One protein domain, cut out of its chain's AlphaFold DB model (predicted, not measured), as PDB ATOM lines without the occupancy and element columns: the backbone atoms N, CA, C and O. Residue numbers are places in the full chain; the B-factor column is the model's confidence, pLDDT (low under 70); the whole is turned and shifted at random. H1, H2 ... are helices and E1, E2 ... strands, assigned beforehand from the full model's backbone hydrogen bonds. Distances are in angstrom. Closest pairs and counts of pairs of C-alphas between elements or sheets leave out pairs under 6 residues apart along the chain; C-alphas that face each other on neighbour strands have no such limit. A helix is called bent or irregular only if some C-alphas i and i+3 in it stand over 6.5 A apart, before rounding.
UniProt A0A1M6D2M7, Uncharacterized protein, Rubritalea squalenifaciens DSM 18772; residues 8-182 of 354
ATOM      1  N   ILE A   8      32.186  -9.441 -52.865       84.00
ATOM      2  CA  ILE A   8      32.547 -10.048 -54.143       84.00
ATOM      3  C   ILE A   8      32.635 -11.575 -54.002       84.00
ATOM      4  O   ILE A   8      33.090 -12.069 -52.967       84.00
ATOM      5  N   PRO A   9      32.218 -12.354 -55.014       82.94
ATOM      6  CA  PRO A   9      32.449 -13.793 -55.023       82.94
ATOM      7  C   PRO A   9      33.946 -14.094 -54.908       82.94
ATOM      8  O   PRO A   9      34.751 -13.507 -55.636       82.94
ATOM      9  N   VAL A  10      34.308 -15.034 -54.034       80.50
ATOM     10  CA  VAL A  10      35.701 -15.463 -53.872       80.50
ATOM     11  C   VAL A  10      36.193 -16.020 -55.204       80.50
ATOM     12  O   VAL A  10      35.629 -16.973 -55.751       80.50
ATOM     13  N   GLN A  11      37.261 -15.433 -55.736       70.00
ATOM     14  CA  GLN A  11      37.882 -15.931 -56.955       70.00
ATOM     15  C   GLN A  11      38.850 -17.064 -56.604       70.00
ATOM     16  O   GLN A  11      39.844 -16.866 -55.906       70.00
ATOM     17  N   CYS A  12      38.584 -18.276 -57.095       61.47
ATOM     18  CA  CYS A  12      39.569 -19.353 -57.043       61.47
ATOM     19  C   CYS A  12      40.765 -18.975 -57.919       61.47
ATOM     20  O   CYS A  12      40.697 -19.068 -59.149       61.47
ATOM     21  N   SER A  13      41.882 -18.620 -57.286       53.19
ATOM     22  CA  SER A  13      43.186 -18.628 -57.944       53.19
ATOM     23  C   SER A  13      43.355 -19.983 -58.644       53.19
ATOM     24  O   SER A  13      43.373 -21.015 -57.983       53.19
ATOM     25  N   GLY A  14      43.407 -19.995 -59.980       50.22
ATOM     26  CA  GLY A  14      43.698 -21.193 -60.778       50.22
ATOM     27  C   GLY A  14      42.593 -21.797 -61.619       50.22
ATOM     28  O   GLY A  14      42.879 -22.672 -62.430       50.22
ATOM     29  N   LEU A  15      41.380 -21.261 -61.546       48.84
ATOM     30  CA  LEU A  15      40.325 -21.544 -62.525       48.84
ATOM     31  C   LEU A  15      40.308 -20.491 -63.641       48.84
ATOM     32  O   LEU A  15      39.254 -20.108 -64.134       48.84
ATOM     33  N   ALA A  16      41.488 -20.017 -64.057       40.66
ATOM     34  CA  ALA A  16      41.635 -19.060 -65.159       40.66
ATOM     35  C   ALA A  16      41.262 -19.659 -66.530       40.66
ATOM     36  O   ALA A  16      41.207 -18.949 -67.530       40.66
ATOM     37  N   ALA A  17      41.000 -20.966 -66.584       44.03
ATOM     38  CA  ALA A  17      40.444 -21.642 -67.740       44.03
ATOM     39  C   ALA A  17      38.991 -21.171 -67.987       44.03
ATOM     40  O   ALA A  17      38.104 -21.514 -67.202       44.03
ATOM     41  N   PRO A  18      38.698 -20.471 -69.103       46.78
ATOM     42  CA  PRO A  18      37.368 -19.915 -69.405       46.78
ATOM     43  C   PRO A  18      36.234 -20.951 -69.451       46.78
ATOM     44  O   PRO A  18      35.057 -20.600 -69.386       46.78
ATOM     45  N   HIS A  19      36.594 -22.229 -69.596       51.62
ATOM     46  CA  HIS A  19      35.691 -23.361 -69.759       51.62
ATOM     47  C   HIS A  19      35.330 -24.061 -68.445       51.62
ATOM     48  O   HIS A  19      34.365 -24.819 -68.427       51.62
ATOM     49  N   LEU A  20      36.069 -23.833 -67.352       55.19
ATOM     50  CA  LEU A  20      35.837 -24.587 -66.122       55.19
ATOM     51  C   LEU A  20      34.729 -24.020 -65.238       55.19
ATOM     52  O   LEU A  20      34.299 -24.795 -64.404       55.19
ATOM     53  N   LYS A  21      34.282 -22.759 -65.429       65.38
ATOM     54  CA  LYS A  21      33.182 -21.997 -64.759       65.38
ATOM     55  C   LYS A  21      32.499 -22.638 -63.527       65.38
ATOM     56  O   LYS A  21      31.281 -22.587 -63.389       65.38
ATOM     57  N   VAL A  22      33.257 -23.239 -62.620       71.12
ATOM     58  CA  VAL A  22      32.746 -23.796 -61.375       71.12
ATOM     59  C   VAL A  22      32.971 -22.712 -60.350       71.12
ATOM     60  O   VAL A  22      34.098 -22.276 -60.108       71.12
ATOM     61  N   HIS A  23      31.869 -22.244 -59.790       78.19
ATOM     62  CA  HIS A  23      31.869 -21.233 -58.753       78.19
ATOM     63  C   HIS A  23      31.751 -21.906 -57.382       78.19
ATOM     64  O   HIS A  23      31.277 -23.035 -57.278       78.19
ATOM     65  N   TYR A  24      32.127 -21.200 -56.312       77.31
ATOM     66  CA  TYR A  24      31.924 -21.686 -54.939       77.31
ATOM     67  C   TYR A  24      30.446 -22.012 -54.649       77.31
ATOM     68  O   TYR A  24      30.169 -22.888 -53.844       77.31
ATOM     69  N   HIS A  25      29.504 -21.359 -55.334       81.88
ATOM     70  CA  HIS A  25      28.069 -21.617 -55.203       81.88
ATOM     71  C   HIS A  25      27.540 -22.742 -56.119       81.88
ATOM     72  O   HIS A  25      26.330 -22.894 -56.244       81.88
ATOM     73  N   ASP A  26      28.406 -23.515 -56.791       87.81
ATOM     74  CA  ASP A  26      27.974 -24.717 -57.521       87.81
ATOM     75  C   ASP A  26      27.441 -25.757 -56.510       87.81
ATOM     76  O   ASP A  26      28.168 -26.116 -55.575       87.81
ATOM     77  N   PRO A  27      26.205 -26.270 -56.678       90.12
ATOM     78  CA  PRO A  27      25.615 -27.247 -55.762       90.12
ATOM     79  C   PRO A  27      26.504 -28.470 -55.509       90.12
ATOM     80  O   PRO A  27      26.574 -28.957 -54.386       90.12
ATOM     81  N   ARG A  28      27.271 -28.913 -56.514       91.88
ATOM     82  CA  ARG A  28      28.164 -30.077 -56.397       91.88
ATOM     83  C   ARG A  28      29.367 -29.808 -55.498       91.88
ATOM     84  O   ARG A  28      29.875 -30.719 -54.853       91.88
ATOM     85  N   VAL A  29      29.847 -28.563 -55.449       91.12
ATOM     86  CA  VAL A  29      30.884 -28.157 -54.484       91.12
ATOM     87  C   VAL A  29      30.296 -28.214 -53.079       91.12
ATOM     88  O   VAL A  29      30.923 -28.757 -52.171       91.12
ATOM     89  N   HIS A  30      29.076 -27.698 -52.914       92.44
ATOM     90  CA  HIS A  30      28.393 -27.701 -51.628       92.44
ATOM     91  C   HIS A  30      28.110 -29.122 -51.116       92.44
ATOM     92  O   HIS A  30      28.376 -29.387 -49.950       92.44
ATOM     93  N   GLU A  31      27.687 -30.058 -51.969       93.56
ATOM     94  CA  GLU A  31      27.502 -31.474 -51.604       93.56
ATOM     95  C   GLU A  31      28.766 -32.085 -50.982       93.56
ATOM     96  O   GLU A  31      28.705 -32.707 -49.919       93.56
ATOM     97  N   VAL A  32      29.934 -31.857 -51.596       94.06
ATOM     98  CA  VAL A  32      31.213 -32.354 -51.064       94.06
ATOM     99  C   VAL A  32      31.554 -31.689 -49.727       94.06
ATOM    100  O   VAL A  32      32.046 -32.352 -48.810       94.06
ATOM    101  N   LEU A  33      31.280 -30.389 -49.586       94.44
ATOM    102  CA  LEU A  33      31.505 -29.670 -48.332       94.44
ATOM    103  C   LEU A  33      30.580 -30.163 -47.217       94.44
ATOM    104  O   LEU A  33      31.061 -30.382 -46.108       94.44
ATOM    105  N   VAL A  34      29.300 -30.409 -47.496       94.81
ATOM    106  CA  VAL A  34      28.355 -30.982 -46.525       94.81
ATOM    107  C   VAL A  34      28.799 -32.380 -46.109       94.81
ATOM    108  O   VAL A  34      28.827 -32.699 -44.921       94.81
ATOM    109  N   ALA A  35      29.244 -33.202 -47.058       94.44
ATOM    110  CA  ALA A  35      29.725 -34.550 -46.772       94.44
ATOM    111  C   ALA A  35      31.008 -34.576 -45.910       94.44
ATOM    112  O   ALA A  35      31.283 -35.573 -45.233       94.44
ATOM    113  N   ALA A  36      31.802 -33.500 -45.929       95.31
ATOM    114  CA  ALA A  36      33.020 -33.367 -45.135       95.31
ATOM    115  C   ALA A  36      32.788 -32.661 -43.786       95.31
ATOM    116  O   ALA A  36      33.223 -33.166 -42.749       95.31
ATOM    117  N   PHE A  37      32.095 -31.522 -43.786       95.94
ATOM    118  CA  PHE A  37      31.955 -30.611 -42.643       95.94
ATOM    119  C   PHE A  37      30.563 -30.625 -41.991       95.94
ATOM    120  O   PHE A  37      30.389 -30.073 -40.903       95.94
ATOM    121  N   GLY A  38      29.570 -31.256 -42.616       93.44
ATOM    122  CA  GLY A  38      28.170 -31.169 -42.206       93.44
ATOM    123  C   GLY A  38      27.574 -29.790 -42.498       93.44
ATOM    124  O   GLY A  38      27.781 -29.225 -43.565       93.44
ATOM    125  N   ASP A  39      26.850 -29.236 -41.531       93.31
ATOM    126  CA  ASP A  39      26.127 -27.959 -41.610       93.31
ATOM    127  C   ASP A  39      26.992 -26.715 -41.329       93.31
ATOM    128  O   ASP A  39      26.485 -25.597 -41.359       93.31
ATOM    129  N   LEU A  40      28.300 -26.881 -41.097       96.31
ATOM    130  CA  LEU A  40      29.222 -25.785 -40.757       96.31
ATOM    131  C   LEU A  40      29.291 -24.689 -41.840       96.31
ATOM    132  O   LEU A  40      29.536 -23.516 -41.549       96.31
ATOM    133  N   PHE A  41      29.087 -25.079 -43.100       96.12
ATOM    134  CA  PHE A  41      29.126 -24.211 -44.273       96.12
ATOM    135  C   PHE A  41      27.741 -24.167 -44.928       96.12
ATOM    136  O   PHE A  41      27.435 -25.057 -45.719       96.12
ATOM    137  N   PRO A  42      26.908 -23.147 -44.648       95.75
ATOM    138  CA  PRO A  42      25.589 -23.017 -45.269       95.75
ATOM    139  C   PRO A  42      25.653 -22.996 -46.801       95.75
ATOM    140  O   PRO A  42      26.621 -22.490 -47.375       95.75
ATOM    141  N   ALA A  43      24.612 -23.496 -47.466       93.94
ATOM    142  CA  ALA A  43      24.488 -23.426 -48.918       93.94
ATOM    143  C   ALA A  43      24.370 -21.969 -49.373       93.94
ATOM    144  O   ALA A  43      23.764 -21.147 -48.686       93.94
ATOM    145  N   ILE A  44      24.900 -21.654 -50.551       93.12
ATOM    146  CA  ILE A  44      24.647 -20.373 -51.209       93.12
ATOM    147  C   ILE A  44      23.582 -20.631 -52.266       93.12
ATOM    148  O   ILE A  44      23.832 -21.345 -53.235       93.12
ATOM    149  N   VAL A  45      22.408 -20.042 -52.082       92.31
ATOM    150  CA  VAL A  45      21.277 -20.184 -52.999       92.31
ATOM    151  C   VAL A  45      21.065 -18.862 -53.718       92.31
ATOM    152  O   VAL A  45      21.188 -17.794 -53.118       92.31
ATOM    153  N   LYS A  46      20.779 -18.938 -55.017       91.19
ATOM    154  CA  LYS A  46      20.367 -17.790 -55.819       91.19
ATOM    155  C   LYS A  46      18.845 -17.764 -55.870       91.19
ATOM    156  O   LYS A  46      18.243 -18.757 -56.267       91.19
ATOM    157  N   ASP A  47      18.238 -16.655 -55.477       91.56
ATOM    158  CA  ASP A  47      16.815 -16.428 -55.707       91.56
ATOM    159  C   ASP A  47      16.583 -16.243 -57.214       91.56
ATOM    160  O   ASP A  47      17.212 -15.400 -57.857       91.56
ATOM    161  N   GLU A  48      15.702 -17.052 -57.798       91.69
ATOM    162  CA  GLU A  48      15.363 -16.982 -59.221       91.69
ATOM    163  C   GLU A  48      14.623 -15.689 -59.578       91.69
ATOM    164  O   GLU A  48      14.736 -15.213 -60.708       91.69
ATOM    165  N   LYS A  49      13.883 -15.108 -58.624       91.88
ATOM    166  CA  LYS A  49      13.052 -13.922 -58.860       91.88
ATOM    167  C   LYS A  49      13.863 -12.638 -58.811       91.88
ATOM    168  O   LYS A  49      13.723 -11.800 -59.696       91.88
ATOM    169  N   THR A  50      14.688 -12.474 -57.779       90.00
ATOM    170  CA  THR A  50      15.485 -11.251 -57.589       90.00
ATOM    171  C   THR A  50      16.890 -11.371 -58.171       90.00
ATOM    172  O   THR A  50      17.553 -10.367 -58.416       90.00
ATOM    173  N   GLY A  51      17.361 -12.596 -58.422       88.19
ATOM    174  CA  GLY A  51      18.732 -12.868 -58.844       88.19
ATOM    175  C   GLY A  51      19.763 -12.732 -57.720       88.19
ATOM    176  O   GLY A  51      20.961 -12.879 -57.980       88.19
ATOM    177  N   GLU A  52      19.328 -12.457 -56.491       90.31
ATOM    178  CA  GLU A  52      20.199 -12.227 -55.343       90.31
ATOM    179  C   GLU A  52      20.644 -13.538 -54.701       90.31
ATOM    180  O   GLU A  52      19.970 -14.562 -54.782       90.31
ATOM    181  N   PHE A  53      21.793 -13.508 -54.030       90.38
ATOM    182  CA  PHE A  53      22.305 -14.670 -53.314       90.38
ATOM    183  C   PHE A  53      21.999 -14.557 -51.820       90.38
ATOM    184  O   PHE A  53      22.086 -13.481 -51.218       90.38
ATOM    185  N   TYR A  54      21.692 -15.684 -51.190       92.88
ATOM    186  CA  TYR A  54      21.522 -15.789 -49.746       92.88
ATOM    187  C   TYR A  54      22.099 -17.104 -49.217       92.88
ATOM    188  O   TYR A  54      22.324 -18.056 -49.962       92.88
ATOM    189  N   TYR A  55      22.375 -17.129 -47.914       94.75
ATOM    190  CA  TYR A  55      22.826 -18.332 -47.225       94.75
ATOM    191  C   TYR A  55      21.623 -19.114 -46.713       94.75
ATOM    192  O   TYR A  55      20.769 -18.543 -46.029       94.75
ATOM    193  N   ALA A  56      21.589 -20.408 -47.009       93.50
ATOM    194  CA  ALA A  56      20.551 -21.324 -46.567       93.50
ATOM    195  C   ALA A  56      21.162 -22.464 -45.745       93.50
ATOM    196  O   ALA A  56      22.068 -23.166 -46.195       93.50
ATOM    197  N   SER A  57      20.650 -22.649 -44.533       92.69
ATOM    198  CA  SER A  57      20.863 -23.849 -43.725       92.69
ATOM    199  C   SER A  57      19.522 -24.194 -43.102       92.69
ATOM    200  O   SER A  57      19.089 -23.528 -42.165       92.69
ATOM    201  N   ASN A  58      18.808 -25.150 -43.689       90.12
ATOM    202  CA  ASN A  58      17.439 -25.453 -43.287       90.12
ATOM    203  C   ASN A  58      17.434 -26.559 -42.232       90.12
ATOM    204  O   ASN A  58      18.116 -27.569 -42.392       90.12
ATOM    205  N   ASN A  59      16.644 -26.383 -41.175       87.81
ATOM    206  CA  ASN A  59      16.358 -27.472 -40.242       87.81
ATOM    207  C   ASN A  59      15.315 -28.451 -40.815       87.81
ATOM    208  O   ASN A  59      14.746 -28.220 -41.882       87.81
ATOM    209  N   GLU A  60      15.009 -29.520 -40.073       85.81
ATOM    210  CA  GLU A  60      13.983 -30.513 -40.446       85.81
ATOM    211  C   GLU A  60      12.590 -29.896 -40.664       85.81
ATOM    212  O   GLU A  60      11.776 -30.423 -41.414       85.81
ATOM    213  N   SER A  61      12.318 -28.746 -40.040       85.75
ATOM    214  CA  SER A  61      11.071 -27.989 -40.198       85.75
ATOM    215  C   SER A  61      11.085 -27.008 -41.380       85.75
ATOM    216  O   SER A  61      10.139 -26.238 -41.535       85.75
ATOM    217  N   GLY A  62      12.158 -26.973 -42.176       87.44
ATOM    218  CA  GLY A  62      12.314 -26.082 -43.327       87.44
ATOM    219  C   GLY A  62      12.622 -24.618 -42.987       87.44
ATOM    220  O   GLY A  62      12.581 -23.773 -43.878       87.44
ATOM    221  N   ARG A  63      12.928 -24.284 -41.725       87.38
ATOM    222  CA  ARG A  63      13.312 -22.920 -41.323       87.38
ATOM    223  C   ARG A  63      14.799 -22.685 -41.555       87.38
ATOM    224  O   ARG A  63      15.618 -23.526 -41.181       87.38
ATOM    225  N   ASN A  64      15.139 -21.513 -42.093       90.25
ATOM    226  CA  ASN A  64      16.523 -21.112 -42.320       90.25
ATOM    227  C   ASN A  64      17.202 -20.706 -40.999       90.25
ATOM    228  O   ASN A  64      16.932 -19.650 -40.423       90.25
ATOM    229  N   LEU A  65      18.119 -21.542 -40.526       93.00
ATOM    230  CA  LEU A  65      18.866 -21.353 -39.286       93.00
ATOM    231  C   LEU A  65      19.856 -20.188 -39.361       93.00
ATOM    232  O   LEU A  65      20.200 -19.605 -38.333       93.00
ATOM    233  N   VAL A  66      20.301 -19.814 -40.565       93.69
ATOM    234  CA  VAL A  66      21.271 -18.723 -40.731       93.69
ATOM    235  C   VAL A  66      20.671 -17.386 -40.299       93.69
ATOM    236  O   VAL A  66      21.351 -16.593 -39.649       93.69
ATOM    237  N   GLU A  67      19.393 -17.150 -40.584       91.88
ATOM    238  CA  GLU A  67      18.689 -15.920 -40.191       91.88
ATOM    239  C   GLU A  67      18.527 -15.799 -38.675       91.88
ATOM    240  O   GLU A  67      18.566 -14.698 -38.136       91.88
ATOM    241  N   SER A  68      18.416 -16.937 -37.985       92.12
ATOM    242  CA  SER A  68      18.284 -17.012 -36.524       92.12
ATOM    243  C   SER A  68      19.628 -17.076 -35.788       92.12
ATOM    244  O   SER A  68      19.654 -17.204 -34.568       92.12
ATOM    245  N   SER A  69      20.750 -17.048 -36.510       96.00
ATOM    246  CA  SER A  69      22.092 -17.084 -35.919       96.00
ATOM    247  C   SER A  69      22.607 -15.676 -35.633       96.00
ATOM    248  O   SER A  69      22.208 -14.727 -36.307       96.00
ATOM    249  N   GLU A  70      23.537 -15.524 -34.695       96.69
ATOM    250  CA  GLU A  70      24.143 -14.233 -34.345       96.69
ATOM    251  C   GLU A  70      25.624 -14.182 -34.737       96.69
ATOM    252  O   GLU A  70      26.323 -15.185 -34.592       96.69
ATOM    253  N   PRO A  71      26.144 -13.041 -35.227       97.12
ATOM    254  CA  PRO A  71      27.566 -12.907 -35.518       97.12
ATOM    255  C   PRO A  71      28.406 -13.000 -34.239       97.12
ATOM    256  O   PRO A  71      28.073 -12.422 -33.203       97.12
ATOM    257  N   VAL A  72      29.533 -13.700 -34.336       96.81
ATOM    258  CA  VAL A  72      30.521 -13.823 -33.266       96.81
ATOM    259  C   VAL A  72      31.143 -12.454 -32.991       96.81
ATOM    260  O   VAL A  72      31.569 -11.754 -33.909       96.81
ATOM    261  N   LYS A  73      31.218 -12.077 -31.710       95.56
ATOM    262  CA  LYS A  73      31.815 -10.804 -31.280       95.56
ATOM    263  C   LYS A  73      33.309 -10.943 -31.006       95.56
ATOM    264  O   LYS A  73      34.073 -10.059 -31.379       95.56
ATOM    265  N   ASN A  74      33.727 -12.059 -30.404       96.38
ATOM    266  CA  ASN A  74      35.128 -12.366 -30.131       96.38
ATOM    267  C   ASN A  74      35.467 -13.798 -30.546       96.38
ATOM    268  O   ASN A  74      34.655 -14.704 -30.402       96.38
ATOM    269  N   ILE A  75      36.707 -14.031 -30.985       95.62
ATOM    270  CA  ILE A  75      37.185 -15.377 -31.358       95.62
ATOM    271  C   ILE A  75      37.004 -16.380 -30.206       95.62
ATOM    272  O   ILE A  75      36.676 -17.538 -30.438       95.62
ATOM    273  N   VAL A  76      37.156 -15.918 -28.962       95.12
ATOM    274  CA  VAL A  76      37.015 -16.734 -27.745       95.12
ATOM    275  C   VAL A  76      35.583 -17.237 -27.520       95.12
ATOM    276  O   VAL A  76      35.390 -18.218 -26.807       95.12
ATOM    277  N   ASP A  77      34.587 -16.596 -28.140       94.81
ATOM    278  CA  ASP A  77      33.177 -16.987 -28.037       94.81
ATOM    279  C   ASP A  77      32.848 -18.196 -28.932       94.81
ATOM    280  O   ASP A  77      31.773 -18.790 -28.810       94.81
ATOM    281  N   VAL A  78      33.760 -18.576 -29.838       96.31
ATOM    282  CA  VAL A  78      33.582 -19.729 -30.723       96.31
ATOM    283  C   VAL A  78      33.711 -21.023 -29.906       96.31
ATOM    284  O   VAL A  78      34.761 -21.275 -29.310       96.31
ATOM    285  N   PRO A  79      32.682 -21.895 -29.887       95.19
ATOM    286  CA  PRO A  79      32.735 -23.139 -29.132       95.19
ATOM    287  C   PRO A  79      33.888 -24.041 -29.579       95.19
ATOM    288  O   PRO A  79      34.072 -24.316 -30.767       95.19
ATOM    289  N   ARG A  80      34.638 -24.584 -28.613       94.75
ATOM    290  CA  ARG A  80      35.780 -25.466 -28.902       94.75
ATOM    291  C   ARG A  80      35.387 -26.725 -29.671       94.75
ATOM    292  O   ARG A  80      36.143 -27.154 -30.535       94.75
ATOM    293  N   ALA A  81      34.210 -27.287 -29.391       95.56
ATOM    294  CA  ALA A  81      33.683 -28.438 -30.123       95.56
ATOM    295  C   ALA A  81      33.533 -28.137 -31.625       95.56
ATOM    296  O   ALA A  81      33.964 -28.932 -32.456       95.56
ATOM    297  N   GLU A  82      33.038 -26.948 -31.975       96.44
ATOM    298  CA  GLU A  82      32.866 -26.527 -33.367       96.44
ATOM    299  C   GLU A  82      34.209 -26.245 -34.060       96.44
ATOM    300  O   GLU A  82      34.381 -26.569 -35.234       96.44
ATOM    301  N   MET A  83      35.211 -25.729 -33.335       95.31
ATOM    302  CA  MET A  83      36.580 -25.609 -33.868       95.31
ATOM    303  C   MET A  83      37.197 -26.979 -34.182       95.31
ATOM    304  O   MET A  83      37.814 -27.159 -35.232       95.31
ATOM    305  N   MET A  84      37.003 -27.962 -33.296       95.00
ATOM    306  CA  MET A  84      37.453 -29.338 -33.532       95.00
ATOM    307  C   MET A  84      36.719 -29.966 -34.719       95.00
ATOM    308  O   MET A  84      37.349 -30.619 -35.548       95.00
ATOM    309  N   ARG A  85      35.416 -29.700 -34.849       96.00
ATOM    310  CA  ARG A  85      34.595 -30.138 -35.980       96.00
ATOM    311  C   ARG A  85      35.069 -29.548 -37.310       96.00
ATOM    312  O   ARG A  85      35.144 -30.276 -38.297       96.00
ATOM    313  N   LEU A  86      35.446 -28.267 -37.338       96.31
ATOM    314  CA  LEU A  86      36.057 -27.632 -38.512       96.31
ATOM    315  C   LEU A  86      37.361 -28.339 -38.910       96.31
ATOM    316  O   LEU A  86      37.574 -28.637 -40.084       96.31
ATOM    317  N   MET A  87      38.226 -28.632 -37.938       94.88
ATOM    318  CA  MET A  87      39.485 -29.334 -38.188       94.88
ATOM    319  C   MET A  87      39.263 -30.768 -38.687       94.88
ATOM    320  O   MET A  87      39.916 -31.200 -39.638       94.88
ATOM    321  N   GLU A  88      38.326 -31.500 -38.088       94.44
ATOM    322  CA  GLU A  88      37.983 -32.853 -38.519       94.44
ATOM    323  C   GLU A  88      37.383 -32.859 -39.929       94.44
ATOM    324  O   GLU A  88      37.799 -33.654 -40.774       94.44
ATOM    325  N   GLY A  89      36.461 -31.938 -40.216       95.69
ATOM    326  CA  GLY A  89      35.879 -31.793 -41.546       95.69
ATOM    327  C   GLY A  89      36.928 -31.458 -42.604       95.69
ATOM    328  O   GLY A  89      36.881 -31.991 -43.712       95.69
ATOM    329  N   TRP A  90      37.952 -30.678 -42.245       94.19
ATOM    330  CA  TRP A  90      39.073 -30.401 -43.139       94.19
ATOM    331  C   TRP A  90      39.875 -31.663 -43.471       94.19
ATOM    332  O   TRP A  90      40.154 -31.927 -44.641       94.19
ATOM    333  N   LEU A  91      40.196 -32.482 -42.466       92.25
ATOM    334  CA  LEU A  91      40.866 -33.769 -42.674       92.25
ATOM    335  C   LEU A  91      40.018 -34.722 -43.530       92.25
ATOM    336  O   LEU A  91      40.548 -35.355 -44.446       92.25
ATOM    337  N   ARG A  92      38.702 -34.790 -43.284       94.56
ATOM    338  CA  ARG A  92      37.762 -35.593 -44.083       94.56
ATOM    339  C   ARG A  92      37.716 -35.128 -45.537       94.56
ATOM    340  O   ARG A  92      37.805 -35.969 -46.428       94.56
ATOM    341  N   LEU A  93      37.644 -33.818 -45.789       93.75
ATOM    342  CA  LEU A  93      37.680 -33.265 -47.147       93.75
ATOM    343  C   LEU A  93      38.965 -33.676 -47.876       93.75
ATOM    344  O   LEU A  93      38.911 -34.124 -49.020       93.75
ATOM    345  N   ARG A  94      40.124 -33.560 -47.215       90.81
ATOM    346  CA  ARG A  94      41.417 -33.944 -47.801       90.81
ATOM    347  C   ARG A  94      41.481 -35.431 -48.161       90.81
ATOM    348  O   ARG A  94      41.971 -35.749 -49.238       90.81
ATOM    349  N   ARG A  95      40.964 -36.319 -47.306       89.56
ATOM    350  CA  ARG A  95      40.891 -37.765 -47.592       89.56
ATOM    351  C   ARG A  95      39.951 -38.072 -48.758       89.56
ATOM    352  O   ARG A  95      40.357 -38.749 -49.694       89.56
ATOM    353  N   ARG A  96      38.751 -37.479 -48.770       90.62
ATOM    354  CA  ARG A  96      37.788 -37.626 -49.878       90.62
ATOM    355  C   ARG A  96      38.374 -37.204 -51.220       90.62
ATOM    356  O   ARG A  96      38.186 -37.901 -52.206       90.62
ATOM    357  N   LEU A  97      39.136 -36.112 -51.253       89.25
ATOM    358  CA  LEU A  97      39.814 -35.650 -52.470       89.25
ATOM    359  C   LEU A  97      40.844 -36.644 -53.031       89.25
ATOM    360  O   LEU A  97      41.234 -36.493 -54.186       89.25
ATOM    361  N   GLN A  98      41.284 -37.634 -52.252       85.12
ATOM    362  CA  GLN A  98      42.181 -38.698 -52.710       85.12
ATOM    363  C   GLN A  98      41.459 -40.012 -53.013       85.12
ATOM    364  O   GLN A  98      41.813 -40.695 -53.970       85.12
ATOM    365  N   GLU A  99      40.493 -40.382 -52.173       83.69
ATOM    366  CA  GLU A  99      39.815 -41.681 -52.221       83.69
ATOM    367  C   GLU A  99      38.639 -41.687 -53.204       83.69
ATOM    368  O   GLU A  99      38.433 -42.652 -53.942       83.69
ATOM    369  N   GLU A 100      37.858 -40.606 -53.227       76.69
ATOM    370  CA  GLU A 100      36.666 -40.499 -54.058       76.69
ATOM    371  C   GLU A 100      37.033 -39.949 -55.438       76.69
ATOM    372  O   GLU A 100      37.817 -39.008 -55.587       76.69
ATOM    373  N   LYS A 101      36.411 -40.505 -56.485       86.06
ATOM    374  CA  LYS A 101      36.518 -39.991 -57.859       86.06
ATOM    375  C   LYS A 101      35.715 -38.693 -58.009       86.06
ATOM    376  O   LYS A 101      34.728 -38.643 -58.739       86.06
ATOM    377  N   ILE A 102      36.136 -37.644 -57.305       87.25
ATOM    378  CA  ILE A 102      35.574 -36.301 -57.433       87.25
ATOM    379  C   ILE A 102      35.857 -35.801 -58.856       87.25
ATOM    380  O   ILE A 102      37.004 -35.910 -59.310       87.25
ATOM    381  N   PRO A 103      34.853 -35.243 -59.562       87.50
ATOM    382  CA  PRO A 103      35.034 -34.710 -60.904       87.50
ATOM    383  C   PRO A 103      36.239 -33.768 -60.997       87.50
ATOM    384  O   PRO A 103      36.423 -32.883 -60.157       87.50
ATOM    385  N   ALA A 104      37.058 -33.940 -62.038       82.62
ATOM    386  CA  ALA A 104      38.328 -33.225 -62.194       82.62
ATOM    387  C   ALA A 104      38.174 -31.693 -62.226       82.62
ATOM    388  O   ALA A 104      39.097 -30.970 -61.871       82.62
ATOM    389  N   ASN A 105      37.001 -31.186 -62.613       82.75
ATOM    390  CA  ASN A 105      36.678 -29.760 -62.595       82.75
ATOM    391  C   ASN A 105      36.392 -29.209 -61.183       82.75
ATOM    392  O   ASN A 105      36.561 -28.012 -60.967       82.75
ATOM    393  N   LEU A 106      35.973 -30.051 -60.229       87.00
ATOM    394  CA  LEU A 106      35.676 -29.645 -58.847       87.00
ATOM    395  C   LEU A 106      36.911 -29.706 -57.943       87.00
ATOM    396  O   LEU A 106      37.038 -28.903 -57.020       87.00
ATOM    397  N   GLN A 107      37.840 -30.630 -58.209       86.50
ATOM    398  CA  GLN A 107      39.032 -30.812 -57.373       86.50
ATOM    399  C   GLN A 107      39.845 -29.520 -57.167       86.50
ATOM    400  O   GLN A 107      40.186 -29.239 -56.018       86.50
ATOM    401  N   PRO A 108      40.126 -28.681 -58.188       83.12
ATOM    402  CA  PRO A 108      40.894 -27.453 -57.984       83.12
ATOM    403  C   PRO A 108      40.187 -26.447 -57.070       83.12
ATOM    404  O   PRO A 108      40.861 -25.770 -56.295       83.12
ATOM    405  N   VAL A 109      38.850 -26.371 -57.134       85.75
ATOM    406  CA  VAL A 109      38.029 -25.528 -56.243       85.75
ATOM    407  C   VAL A 109      38.178 -26.012 -54.803       85.75
ATOM    408  O   VAL A 109      38.497 -25.229 -53.915       85.75
ATOM    409  N   LEU A 110      38.000 -27.316 -54.583       90.12
ATOM    410  CA  LEU A 110      38.009 -27.934 -53.255       90.12
ATOM    411  C   LEU A 110      39.415 -27.964 -52.625       90.12
ATOM    412  O   LEU A 110      39.564 -27.753 -51.423       90.12
ATOM    413  N   LEU A 111      40.467 -28.167 -53.425       86.56
ATOM    414  CA  LEU A 111      41.866 -28.119 -52.976       86.56
ATOM    415  C   LEU A 111      42.311 -26.707 -52.584       86.56
ATOM    416  O   LEU A 111      43.166 -26.559 -51.707       86.56
ATOM    417  N   ASN A 112      41.735 -25.696 -53.235       85.88
ATOM    418  CA  ASN A 112      41.938 -24.282 -52.944       85.88
ATOM    419  C   ASN A 112      40.723 -23.692 -52.227       85.88
ATOM    420  O   ASN A 112      40.403 -22.524 -52.432       85.88
ATOM    421  N   PHE A 113      40.037 -24.478 -51.399       90.25
ATOM    422  CA  PHE A 113      38.906 -23.987 -50.630       90.25
ATOM    423  C   PHE A 113      39.383 -22.976 -49.573       90.25
ATOM    424  O   PHE A 113      40.258 -23.274 -48.753       90.25
ATOM    425  N   HIS A 114      38.825 -21.765 -49.621       92.19
ATOM    426  CA  HIS A 114      39.140 -20.669 -48.703       92.19
ATOM    427  C   HIS A 114      37.914 -20.263 -47.885       92.19
ATOM    428  O   HIS A 114      36.770 -20.389 -48.323       92.19
ATOM    429  N   VAL A 115      38.176 -19.734 -46.693       95.00
ATOM    430  CA  VAL A 115      37.172 -19.255 -45.739       95.00
ATOM    431  C   VAL A 115      37.477 -17.812 -45.322       95.00
ATOM    432  O   VAL A 115      38.628 -17.375 -45.431       95.00
ATOM    433  N   PRO A 116      36.484 -17.043 -44.835       95.25
ATOM    434  CA  PRO A 116      36.715 -15.685 -44.348       95.25
ATOM    435  C   PRO A 116      37.762 -15.652 -43.230       95.25
ATOM    436  O   PRO A 116      37.820 -16.553 -42.397       95.25
ATOM    437  N   SER A 117      38.581 -14.604 -43.165       95.31
ATOM    438  CA  SER A 117      39.589 -14.478 -42.106       95.31
ATOM    439  C   SER A 117      38.939 -14.187 -40.744       95.31
ATOM    440  O   SER A 117      38.334 -13.121 -40.609       95.31
ATOM    441  N   PRO A 118      39.125 -15.025 -39.698       95.75
ATOM    442  CA  PRO A 118      38.575 -14.761 -38.362       95.75
ATOM    443  C   PRO A 118      39.007 -13.416 -37.765       95.75
ATOM    444  O   PRO A 118      38.300 -12.838 -36.954       95.75
ATOM    445  N   ARG A 119      40.176 -12.895 -38.169       94.62
ATOM    446  CA  ARG A 119      40.701 -11.612 -37.671       94.62
ATOM    447  C   ARG A 119      40.156 -10.385 -38.401       94.62
ATOM    448  O   ARG A 119      40.268  -9.290 -37.867       94.62
ATOM    449  N   ARG A 120      39.651 -10.538 -39.629       94.62
ATOM    450  CA  ARG A 120      39.182  -9.408 -40.460       94.62
ATOM    451  C   ARG A 120      37.682  -9.433 -40.734       94.62
ATOM    452  O   ARG A 120      37.109  -8.395 -41.033       94.62
ATOM    453  N   SER A 121      37.065 -10.604 -40.652       94.88
ATOM    454  CA  SER A 121      35.669 -10.835 -41.022       94.88
ATOM    455  C   SER A 121      34.998 -11.755 -40.008       94.88
ATOM    456  O   SER A 121      34.424 -12.785 -40.362       94.88
ATOM    457  N   LEU A 122      35.132 -11.424 -38.722       94.88
ATOM    458  CA  LEU A 122      34.544 -12.214 -37.640       94.88
ATOM    459  C   LEU A 122      33.008 -12.221 -37.699       94.88
ATOM    460  O   LEU A 122      32.389 -13.213 -37.340       94.88
ATOM    461  N   ASP A 123      32.408 -11.178 -38.277       94.31
ATOM    462  CA  ASP A 123      30.977 -11.063 -38.585       94.31
ATOM    463  C   ASP A 123      30.437 -12.200 -39.476       94.31
ATOM    464  O   ASP A 123      29.229 -12.451 -39.525       94.31
ATOM    465  N   ARG A 124      31.332 -12.911 -40.169       95.81
ATOM    466  CA  ARG A 124      31.024 -14.064 -41.025       95.81
ATOM    467  C   ARG A 124      30.989 -15.390 -40.284       95.81
ATOM    468  O   ARG A 124      30.526 -16.377 -40.848       95.81
ATOM    469  N   TYR A 125      31.455 -15.408 -39.047       97.38
ATOM    470  CA  TYR A 125      31.325 -16.531 -38.138       97.38
ATOM    471  C   TYR A 125      30.076 -16.263 -37.310       97.38
ATOM    472  O   TYR A 125      29.989 -15.236 -36.640       97.38
ATOM    473  N   ARG A 126      29.076 -17.136 -37.400       97.88
ATOM    474  CA  ARG A 126      27.794 -16.964 -36.713       97.88
ATOM    475  C   ARG A 126      27.520 -18.144 -35.806       97.88
ATOM    476  O   ARG A 126      27.760 -19.280 -36.198       97.88
ATOM    477  N   ILE A 127      27.010 -17.885 -34.613       97.06
ATOM    478  CA  ILE A 127      26.583 -18.924 -33.684       97.06
ATOM    479  C   ILE A 127      25.071 -19.043 -33.758       97.06
ATOM    480  O   ILE A 127      24.345 -18.064 -33.593       97.06
ATOM    481  N   TYR A 128      24.608 -20.256 -34.010       95.19
ATOM    482  CA  TYR A 128      23.217 -20.633 -33.834       95.19
ATOM    483  C   TYR A 128      23.095 -21.444 -32.549       95.19
ATOM    484  O   TYR A 128      23.876 -22.369 -32.319       95.19
ATOM    485  N   GLN A 129      22.138 -21.083 -31.699       94.50
ATOM    486  CA  GLN A 129      21.885 -21.787 -30.450       94.50
ATOM    487  C   GLN A 129      20.560 -22.547 -30.539       94.50
ATOM    488  O   GLN A 129      19.506 -21.950 -30.756       94.50
ATOM    489  N   GLN A 130      20.622 -23.863 -30.343       89.06
ATOM    490  CA  GLN A 130      19.467 -24.754 -30.299       89.06
ATOM    491  C   GLN A 130      19.429 -25.444 -28.934       89.06
ATOM    492  O   GLN A 130      20.107 -26.441 -28.697       89.06
ATOM    493  N   GLY A 131      18.659 -24.875 -28.005       90.19
ATOM    494  CA  GLY A 131      18.687 -25.302 -26.606       90.19
ATOM    495  C   GLY A 131      20.059 -25.032 -25.977       90.19
ATOM    496  O   GLY A 131      20.514 -23.887 -25.928       90.19
ATOM    497  N   GLU A 132      20.719 -26.087 -25.501       91.50
ATOM    498  CA  GLU A 132      22.071 -26.012 -24.931       91.50
ATOM    499  C   GLU A 132      23.177 -26.145 -25.990       91.50
ATOM    500  O   GLU A 132      24.322 -25.759 -25.745       91.50
ATOM    501  N   GLU A 133      22.847 -26.645 -27.182       92.00
ATOM    502  CA  GLU A 133      23.823 -26.820 -28.250       92.00
ATOM    503  C   GLU A 133      24.095 -25.502 -28.975       92.00
ATOM    504  O   GLU A 133      23.184 -24.780 -29.388       92.00
ATOM    505  N   LYS A 134      25.383 -25.211 -29.172       95.00
ATOM    506  CA  LYS A 134      25.856 -24.095 -29.991       95.00
ATOM    507  C   LYS A 134      26.511 -24.646 -31.248       95.00
ATOM    508  O   LYS A 134      27.469 -25.408 -31.157       95.00
ATOM    509  N   ARG A 135      26.016 -24.217 -32.403       95.50
ATOM    510  CA  ARG A 135      26.523 -24.570 -33.733       95.50
ATOM    511  C   ARG A 135      27.210 -23.362 -34.349       95.50
ATOM    512  O   ARG A 135      26.743 -22.234 -34.177       95.50
ATOM    513  N   LEU A 136      28.301 -23.592 -35.071       97.00
ATOM    514  CA  LEU A 136      28.993 -22.551 -35.822       97.00
ATOM    515  C   LEU A 136      28.578 -22.606 -37.295       97.00
ATOM    516  O   LEU A 136      28.682 -23.642 -37.940       97.00
ATOM    517  N   PHE A 137      28.200 -21.463 -37.851       97.69
ATOM    518  CA  PHE A 137      28.087 -21.258 -39.289       97.69
ATOM    519  C   PHE A 137      29.200 -20.335 -39.766       97.69
ATOM    520  O   PHE A 137      29.424 -19.262 -39.204       97.69
ATOM    521  N   ILE A 138      29.881 -20.731 -40.837       97.31
ATOM    522  CA  ILE A 138      30.904 -19.917 -41.491       97.31
ATOM    523  C   ILE A 138      30.351 -19.478 -42.843       97.31
ATOM    524  O   ILE A 138      30.239 -20.276 -43.770       97.31
ATOM    525  N   LEU A 139      30.000 -18.199 -42.966       95.75
ATOM    526  CA  LEU A 139      29.457 -17.627 -44.197       95.75
ATOM    527  C   LEU A 139      30.572 -17.459 -45.245       95.75
ATOM    528  O   LEU A 139      31.332 -16.486 -45.210       95.75
ATOM    529  N   TRP A 140      30.668 -18.397 -46.184       93.44
ATOM    530  CA  TRP A 140      31.771 -18.560 -47.142       93.44
ATOM    531  C   TRP A 140      31.397 -18.148 -48.577       93.44
ATOM    532  O   TRP A 140      30.278 -17.727 -48.843       93.44
ATOM    533  N   GLY A 141      32.349 -18.224 -49.513       89.75
ATOM    534  CA  GLY A 141      32.117 -18.012 -50.950       89.75
ATOM    535  C   GLY A 141      31.979 -16.554 -51.408       89.75
ATOM    536  O   GLY A 141      32.128 -16.289 -52.598       89.75
ATOM    537  N   PHE A 142      31.782 -15.610 -50.484       89.38
ATOM    538  CA  PHE A 142      31.788 -14.167 -50.738       89.38
ATOM    539  C   PHE A 142      32.678 -13.442 -49.720       89.38
ATOM    540  O   PHE A 142      32.626 -13.745 -48.525       89.38
ATOM    541  N   GLU A 143      33.472 -12.480 -50.182       87.12
ATOM    542  CA  GLU A 143      34.468 -11.746 -49.392       87.12
ATOM    543  C   GLU A 143      34.393 -10.231 -49.618       87.12
ATOM    544  O   GLU A 143      33.930  -9.769 -50.661       87.12
ATOM    545  N   LYS A 144      34.852  -9.442 -48.639       87.50
ATOM    546  CA  LYS A 144      35.054  -8.002 -48.839       87.50
ATOM    547  C   LYS A 144      36.395  -7.770 -49.527       87.50
ATOM    548  O   LYS A 144      37.361  -8.489 -49.275       87.50
ATOM    549  N   LYS A 145      36.490  -6.706 -50.326       84.50
ATOM    550  CA  LYS A 145      37.727  -6.333 -51.043       84.50
ATOM    551  C   LYS A 145      38.935  -6.109 -50.116       84.50
ATOM    552  O   LYS A 145      40.068  -6.333 -50.526       84.50
ATOM    553  N   ASP A 146      38.709  -5.670 -48.881       86.12
ATOM    554  CA  ASP A 146      39.730  -5.362 -47.869       86.12
ATOM    555  C   ASP A 146      40.069  -6.547 -46.936       86.12
ATOM    556  O   ASP A 146      41.087  -6.545 -46.226       86.12
ATOM    557  N   ALA A 147      39.255  -7.603 -46.963       87.19
ATOM    558  CA  ALA A 147      39.377  -8.767 -46.099       87.19
ATOM    559  C   ALA A 147      39.398 -10.067 -46.923       87.19
ATOM    560  O   ALA A 147      38.393 -10.778 -46.974       87.19
ATOM    561  N   PRO A 148      40.547 -10.398 -47.546       87.31
ATOM    562  CA  PRO A 148      40.645 -11.564 -48.410       87.31
ATOM    563  C   PRO A 148      40.460 -12.859 -47.617       87.31
ATOM    564  O   PRO A 148      40.906 -12.987 -46.465       87.31
ATOM    565  N   ALA A 149      39.840 -13.836 -48.267       91.12
ATOM    566  CA  ALA A 149      39.694 -15.185 -47.768       91.12
ATOM    567  C   ALA A 149      41.068 -15.848 -47.580       91.12
ATOM    568  O   ALA A 149      42.061 -15.546 -48.247       91.12
ATOM    569  N   ILE A 150      41.135 -16.763 -46.620       93.44
ATOM    570  CA  ILE A 150      42.351 -17.475 -46.228       93.44
ATOM    571  C   ILE A 150      42.126 -18.982 -46.308       93.44
ATOM    572  O   ILE A 150      40.990 -19.452 -46.303       93.44
ATOM    573  N   SER A 151      43.209 -19.758 -46.368       93.31
ATOM    574  CA  SER A 151      43.096 -21.215 -46.322       93.31
ATOM    575  C   SER A 151      42.471 -21.681 -45.003       93.31
ATOM    576  O   SER A 151      42.675 -21.062 -43.952       93.31
ATOM    577  N   VAL A 152      41.758 -22.811 -45.044       94.44
ATOM    578  CA  VAL A 152      41.118 -23.412 -43.860       94.44
ATOM    579  C   VAL A 152      42.126 -23.652 -42.732       94.44
ATOM    580  O   VAL A 152      41.867 -23.298 -41.587       94.44
ATOM    581  N   GLU A 153      43.321 -24.155 -43.054       94.00
ATOM    582  CA  GLU A 153      44.417 -24.359 -42.090       94.00
ATOM    583  C   GLU A 153      44.791 -23.070 -41.353       94.00
ATOM    584  O   GLU A 153      44.970 -23.062 -40.137       94.00
ATOM    585  N   LYS A 154      44.897 -21.957 -42.089       95.69
ATOM    586  CA  LYS A 154      45.226 -20.661 -41.500       95.69
ATOM    587  C   LYS A 154      44.079 -20.153 -40.632       95.69
ATOM    588  O   LYS A 154      44.347 -19.584 -39.582       95.69
ATOM    589  N   ALA A 155      42.827 -20.369 -41.032       96.56
ATOM    590  CA  ALA A 155      41.674 -20.008 -40.212       96.56
ATOM    591  C   ALA A 155      41.638 -20.801 -38.898       96.56
ATOM    592  O   ALA A 155      41.511 -20.189 -37.842       96.56
ATOM    593  N   ILE A 156      41.851 -22.122 -38.941       96.00
ATOM    594  CA  ILE A 156      41.935 -22.978 -37.745       96.00
ATOM    595  C   ILE A 156      43.062 -22.503 -36.821       96.00
ATOM    596  O   ILE A 156      42.834 -22.307 -35.631       96.00
ATOM    597  N   ALA A 157      44.256 -22.252 -37.370       96.56
ATOM    598  CA  ALA A 157      45.396 -21.739 -36.611       96.56
ATOM    599  C   ALA A 157      45.064 -20.424 -35.882       96.56
ATOM    600  O   ALA A 157      45.412 -20.254 -34.718       96.56
ATOM    601  N   LEU A 158      44.350 -19.511 -36.549       96.12
ATOM    602  CA  LEU A 158      43.930 -18.237 -35.960       96.12
ATOM    603  C   LEU A 158      42.823 -18.390 -34.909       96.12
ATOM    604  O   LEU A 158      42.844 -17.658 -33.927       96.12
ATOM    605  N   LEU A 159      41.866 -19.298 -35.118       95.81
ATOM    606  CA  LEU A 159      40.770 -19.556 -34.175       95.81
ATOM    607  C   LEU A 159      41.269 -20.229 -32.894       95.81
ATOM    608  O   LEU A 159      40.829 -19.885 -31.804       95.81
ATOM    609  N   MET A 160      42.208 -21.167 -33.027       94.88
ATOM    610  CA  MET A 160      42.785 -21.903 -31.900       94.88
ATOM    611  C   MET A 160      43.966 -21.180 -31.240       94.88
ATOM    612  O   MET A 160      44.503 -21.688 -30.260       94.88
ATOM    613  N   ASP A 161      44.389 -20.042 -31.795       94.75
ATOM    614  CA  ASP A 161      45.594 -19.303 -31.404       94.75
ATOM    615  C   ASP A 161      46.873 -20.170 -31.395       94.75
ATOM    616  O   ASP A 161      47.724 -20.096 -30.511       94.75
ATOM    617  N   VAL A 162      47.013 -21.028 -32.410       94.69
ATOM    618  CA  VAL A 162      48.166 -21.922 -32.586       94.69
ATOM    619  C   VAL A 162      49.000 -21.452 -33.781       94.69
ATOM    620  O   VAL A 162      48.447 -21.189 -34.852       94.69
ATOM    621  N   PRO A 163      50.342 -21.392 -33.679       94.62
ATOM    622  CA  PRO A 163      51.191 -21.083 -34.823       94.62
ATOM    623  C   PRO A 163      50.951 -22.047 -35.992       94.62
ATOM    624  O   PRO A 163      50.967 -23.267 -35.823       94.62
ATOM    625  N   LEU A 164      50.804 -21.509 -37.207       91.94
ATOM    626  CA  LEU A 164      50.493 -22.305 -38.404       91.94
ATOM    627  C   LEU A 164      51.502 -23.440 -38.656       91.94
ATOM    628  O   LEU A 164      51.113 -24.510 -39.113       91.94
ATOM    629  N   GLY A 165      52.786 -23.228 -38.346       90.69
ATOM    630  CA  GLY A 165      53.815 -24.266 -38.471       90.69
ATOM    631  C   GLY A 165      53.563 -25.469 -37.556       90.69
ATOM    632  O   GLY A 165      53.707 -26.608 -37.992       90.69
ATOM    633  N   HIS A 166      53.104 -25.223 -36.326       91.00
ATOM    634  CA  HIS A 166      52.757 -26.284 -35.383       91.00
ATOM    635  C   HIS A 166      51.511 -27.040 -35.856       91.00
ATOM    636  O   HIS A 166      51.530 -28.267 -35.922       91.00
ATOM    637  N   LEU A 167      50.469 -26.319 -36.289       88.62
ATOM    638  CA  LEU A 167      49.278 -26.953 -36.851       88.62
ATOM    639  C   LEU A 167      49.642 -27.834 -38.055       88.62
ATOM    640  O   LEU A 167      49.235 -28.986 -38.114       88.62
ATOM    641  N   ARG A 168      50.466 -27.337 -38.983       87.81
ATOM    642  CA  ARG A 168      50.931 -28.124 -40.135       87.81
ATOM    643  C   ARG A 168      51.710 -29.366 -39.729       87.81
ATOM    644  O   ARG A 168      51.515 -30.392 -40.362       87.81
ATOM    645  N   SER A 169      52.525 -29.297 -38.679       86.56
ATOM    646  CA  SER A 169      53.237 -30.464 -38.148       86.56
ATOM    647  C   SER A 169      52.284 -31.531 -37.594       86.56
ATOM    648  O   SER A 169      52.514 -32.721 -37.796       86.56
ATOM    649  N   ILE A 170      51.210 -31.125 -36.909       84.19
ATOM    650  CA  ILE A 170      50.178 -32.046 -36.393       84.19
ATOM    651  C   ILE A 170      49.346 -32.617 -37.547       84.19
ATOM    652  O   ILE A 170      48.988 -33.792 -37.573       84.19
ATOM    653  N   LEU A 171      49.031 -31.781 -38.529       79.25
ATOM    654  CA  LEU A 171      48.253 -32.199 -39.682       79.25
ATOM    655  C   LEU A 171      49.075 -33.103 -40.609       79.25
ATOM    656  O   LEU A 171      48.526 -34.053 -41.143       79.25
ATOM    657  N   SER A 172      50.388 -32.907 -40.746       78.31
ATOM    658  CA  SER A 172      51.231 -33.748 -41.606       78.31
ATOM    659  C   SER A 172      51.347 -35.198 -41.140       78.31
ATOM    660  O   SER A 172      51.599 -36.068 -41.962       78.31
ATOM    661  N   THR A 173      51.148 -35.486 -39.849       74.12
ATOM    662  CA  THR A 173      51.117 -36.875 -39.357       74.12
ATOM    663  C   THR A 173      49.776 -37.560 -39.620       74.12
ATOM    664  O   THR A 173      49.708 -38.785 -39.646       74.12
ATOM    665  N   SER A 174      48.708 -36.784 -39.824       70.19
ATOM    666  CA  SER A 174      47.339 -37.274 -40.035       70.19
ATOM    667  C   SER A 174      46.845 -37.132 -41.480       70.19
ATOM    668  O   SER A 174      45.819 -37.728 -41.838       70.19
ATOM    669  N   MET A 175      47.565 -36.361 -42.303       66.62
ATOM    670  CA  MET A 175      47.290 -36.131 -43.714       66.62
ATOM    671  C   MET A 175      48.182 -37.001 -44.613       66.62
ATOM    672  O   MET A 175      49.396 -37.052 -44.426       66.62
ATOM    673  N   PRO A 176      47.606 -37.636 -45.639       62.94
ATOM    674  CA  PRO A 176      48.364 -38.358 -46.656       62.94
ATOM    675  C   PRO A 176      49.235 -37.419 -47.515       62.94
ATOM    676  O   PRO A 176      48.846 -36.292 -47.818       62.94
ATOM    677  N   ALA A 177      50.404 -37.901 -47.956       57.91
ATOM    678  CA  ALA A 177      51.525 -37.104 -48.492       57.91
ATOM    679  C   ALA A 177      51.235 -36.194 -49.716       57.91
ATOM    680  O   ALA A 177      52.054 -35.337 -50.038       57.91
ATOM    681  N   ASN A 178      50.072 -36.319 -50.367       60.00
ATOM    682  CA  ASN A 178      49.738 -35.631 -51.622       60.00
ATOM    683  C   ASN A 178      48.595 -34.597 -51.519       60.00
ATOM    684  O   ASN A 178      48.080 -34.157 -52.542       60.00
ATOM    685  N   THR A 179      48.171 -34.183 -50.319       54.97
ATOM    686  CA  THR A 179      47.104 -33.166 -50.146       54.97
ATOM    687  C   THR A 179      47.596 -31.733 -49.966       54.97
ATOM    688  O   THR A 179      46.829 -30.872 -49.534       54.97
ATOM    689  N   GLY A 180      48.859 -31.437 -50.280       56.34
ATOM    690  CA  GLY A 180      49.337 -30.054 -50.299       56.34
ATOM    691  C   GLY A 180      48.457 -29.181 -51.201       56.34
ATOM    692  O   GLY A 180      47.938 -29.645 -52.214       56.34
ATOM    693  N   THR A 181      48.254 -27.912 -50.835       56.62
ATOM    694  CA  THR A 181      47.626 -26.929 -51.734       56.62
ATOM    695  C   THR A 181      48.382 -26.942 -53.058       56.62
ATOM    696  O   THR A 181      49.566 -26.599 -53.085       56.62
ATOM    697  N   VAL A 182      47.735 -27.395 -54.134       50.59
ATOM    698  CA  VAL A 182      48.430 -27.573 -55.407       50.59
ATOM    699  C   VAL A 182      48.746 -26.187 -55.962       50.59
ATOM    700  O   VAL A 182      47.826 -25.376 -56.108       50.59
TER     701      VAL A 182
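AT A GLANCE: This is residues 8 to 182 of the 354 residues of an uncharacterized protein of Rubritalea squalenifaciens DSM 18772 (UniProt A0A1M6D2M7). A long helix, H2, is the spine of a compact body: H1 and H4 pack on it, H3 packs on its residues 94 to 97, and H5 packs on H4. Two separate strand hairpins complete the picture, E3 and E4 near the start of H2 and the end of H1, and E1 and E2 beside H1 with a turn, residues 47 to 52, that sticks out. The printed part has 175 residues, with five named helices and five named strands in the order H1 E1 E2 H2 H3 E3 E4 E5 H4 H5. The class is mixed, helices and strands, with under half of the residues in named elements and both two-stranded sheets antiparallel. The radius of gyration of the C-alphas is 16.0 A, and the spans are 41 by 39 by 34 A.

IN THESE COORDINATES: After residues 8 to 26, H1 runs from residue 27, C-alpha at (25.615, -27.247, -55.762), to residue 40, 15.5 A; it is irregular, with C-alphas 36 and 39 9.4 A apart. E1 is residues 43 to 46 and E2 residues 53 to 56. H2, residues 80 to 99, is 28.7 A long and begins at (35.780, -25.466, -28.902). H3 is residues 107 to 111, E3 residues 125 to 130, 16.4 A, E4 residues 133 to 138, 16.5 A, and E5 residues 142 to 144. H4 is residues 152 to 159, 10.4 A, and H5 residues 164 to 174, 15.4 A, ending at (47.339, -37.274, -40.035).

HOW THE PARTS SIT: H2 is the hub and touches three helices. H1 touches it at Phe 37 and Gly 89, C-alphas 4.2 A apart, opposite ways at a steep tilt of 38 degrees, only just beyond shallow. H4 touches residues 83 to 90 of H2 alone, closest at C-alphas 87 and 156, 6.8 A, opposite ways at a shallow tilt of 12 degrees. H3 touches residues 94 to 97 of H2 alone, closest at C-alphas 97 and 107, 6.9 A. H5 touches H4, closest at C-alphas 157 and 164, 5.4 A, at a steep tilt of 55 degrees. Helix packing is mostly crossed, but only just, with one of three tilts shallow. In the hairpin of E3 and E4, N 128 and O 135 are 2.9 A apart, within hydrogen-bond range; in that of E1 and E2, N 45 and O 54 are 2.9 A apart, also within range. The closest C-alphas of H1 and E4, 40 and 137, are 4.9 A apart. E5 pairs with no named strand, but its residues 142 to 143 pair antiparallel with residues 8 to 9. Every O i to N i+4 pair is within hydrogen-bond range in H3 and H4; the counts are 8 of 10 in H1, 15 of 16 in H2 and 5 of 7 in H5.

THE WHOLE: The C-alphas farthest apart, of Lys 49 and Thr 173, are 48.5 A apart. The printed part has no cut; the links E2 to H2 and H3 to E3 are long. Mean pLDDT of the printed part is 87.3, and residues 12 to 21 and 175 to 182 are under 70.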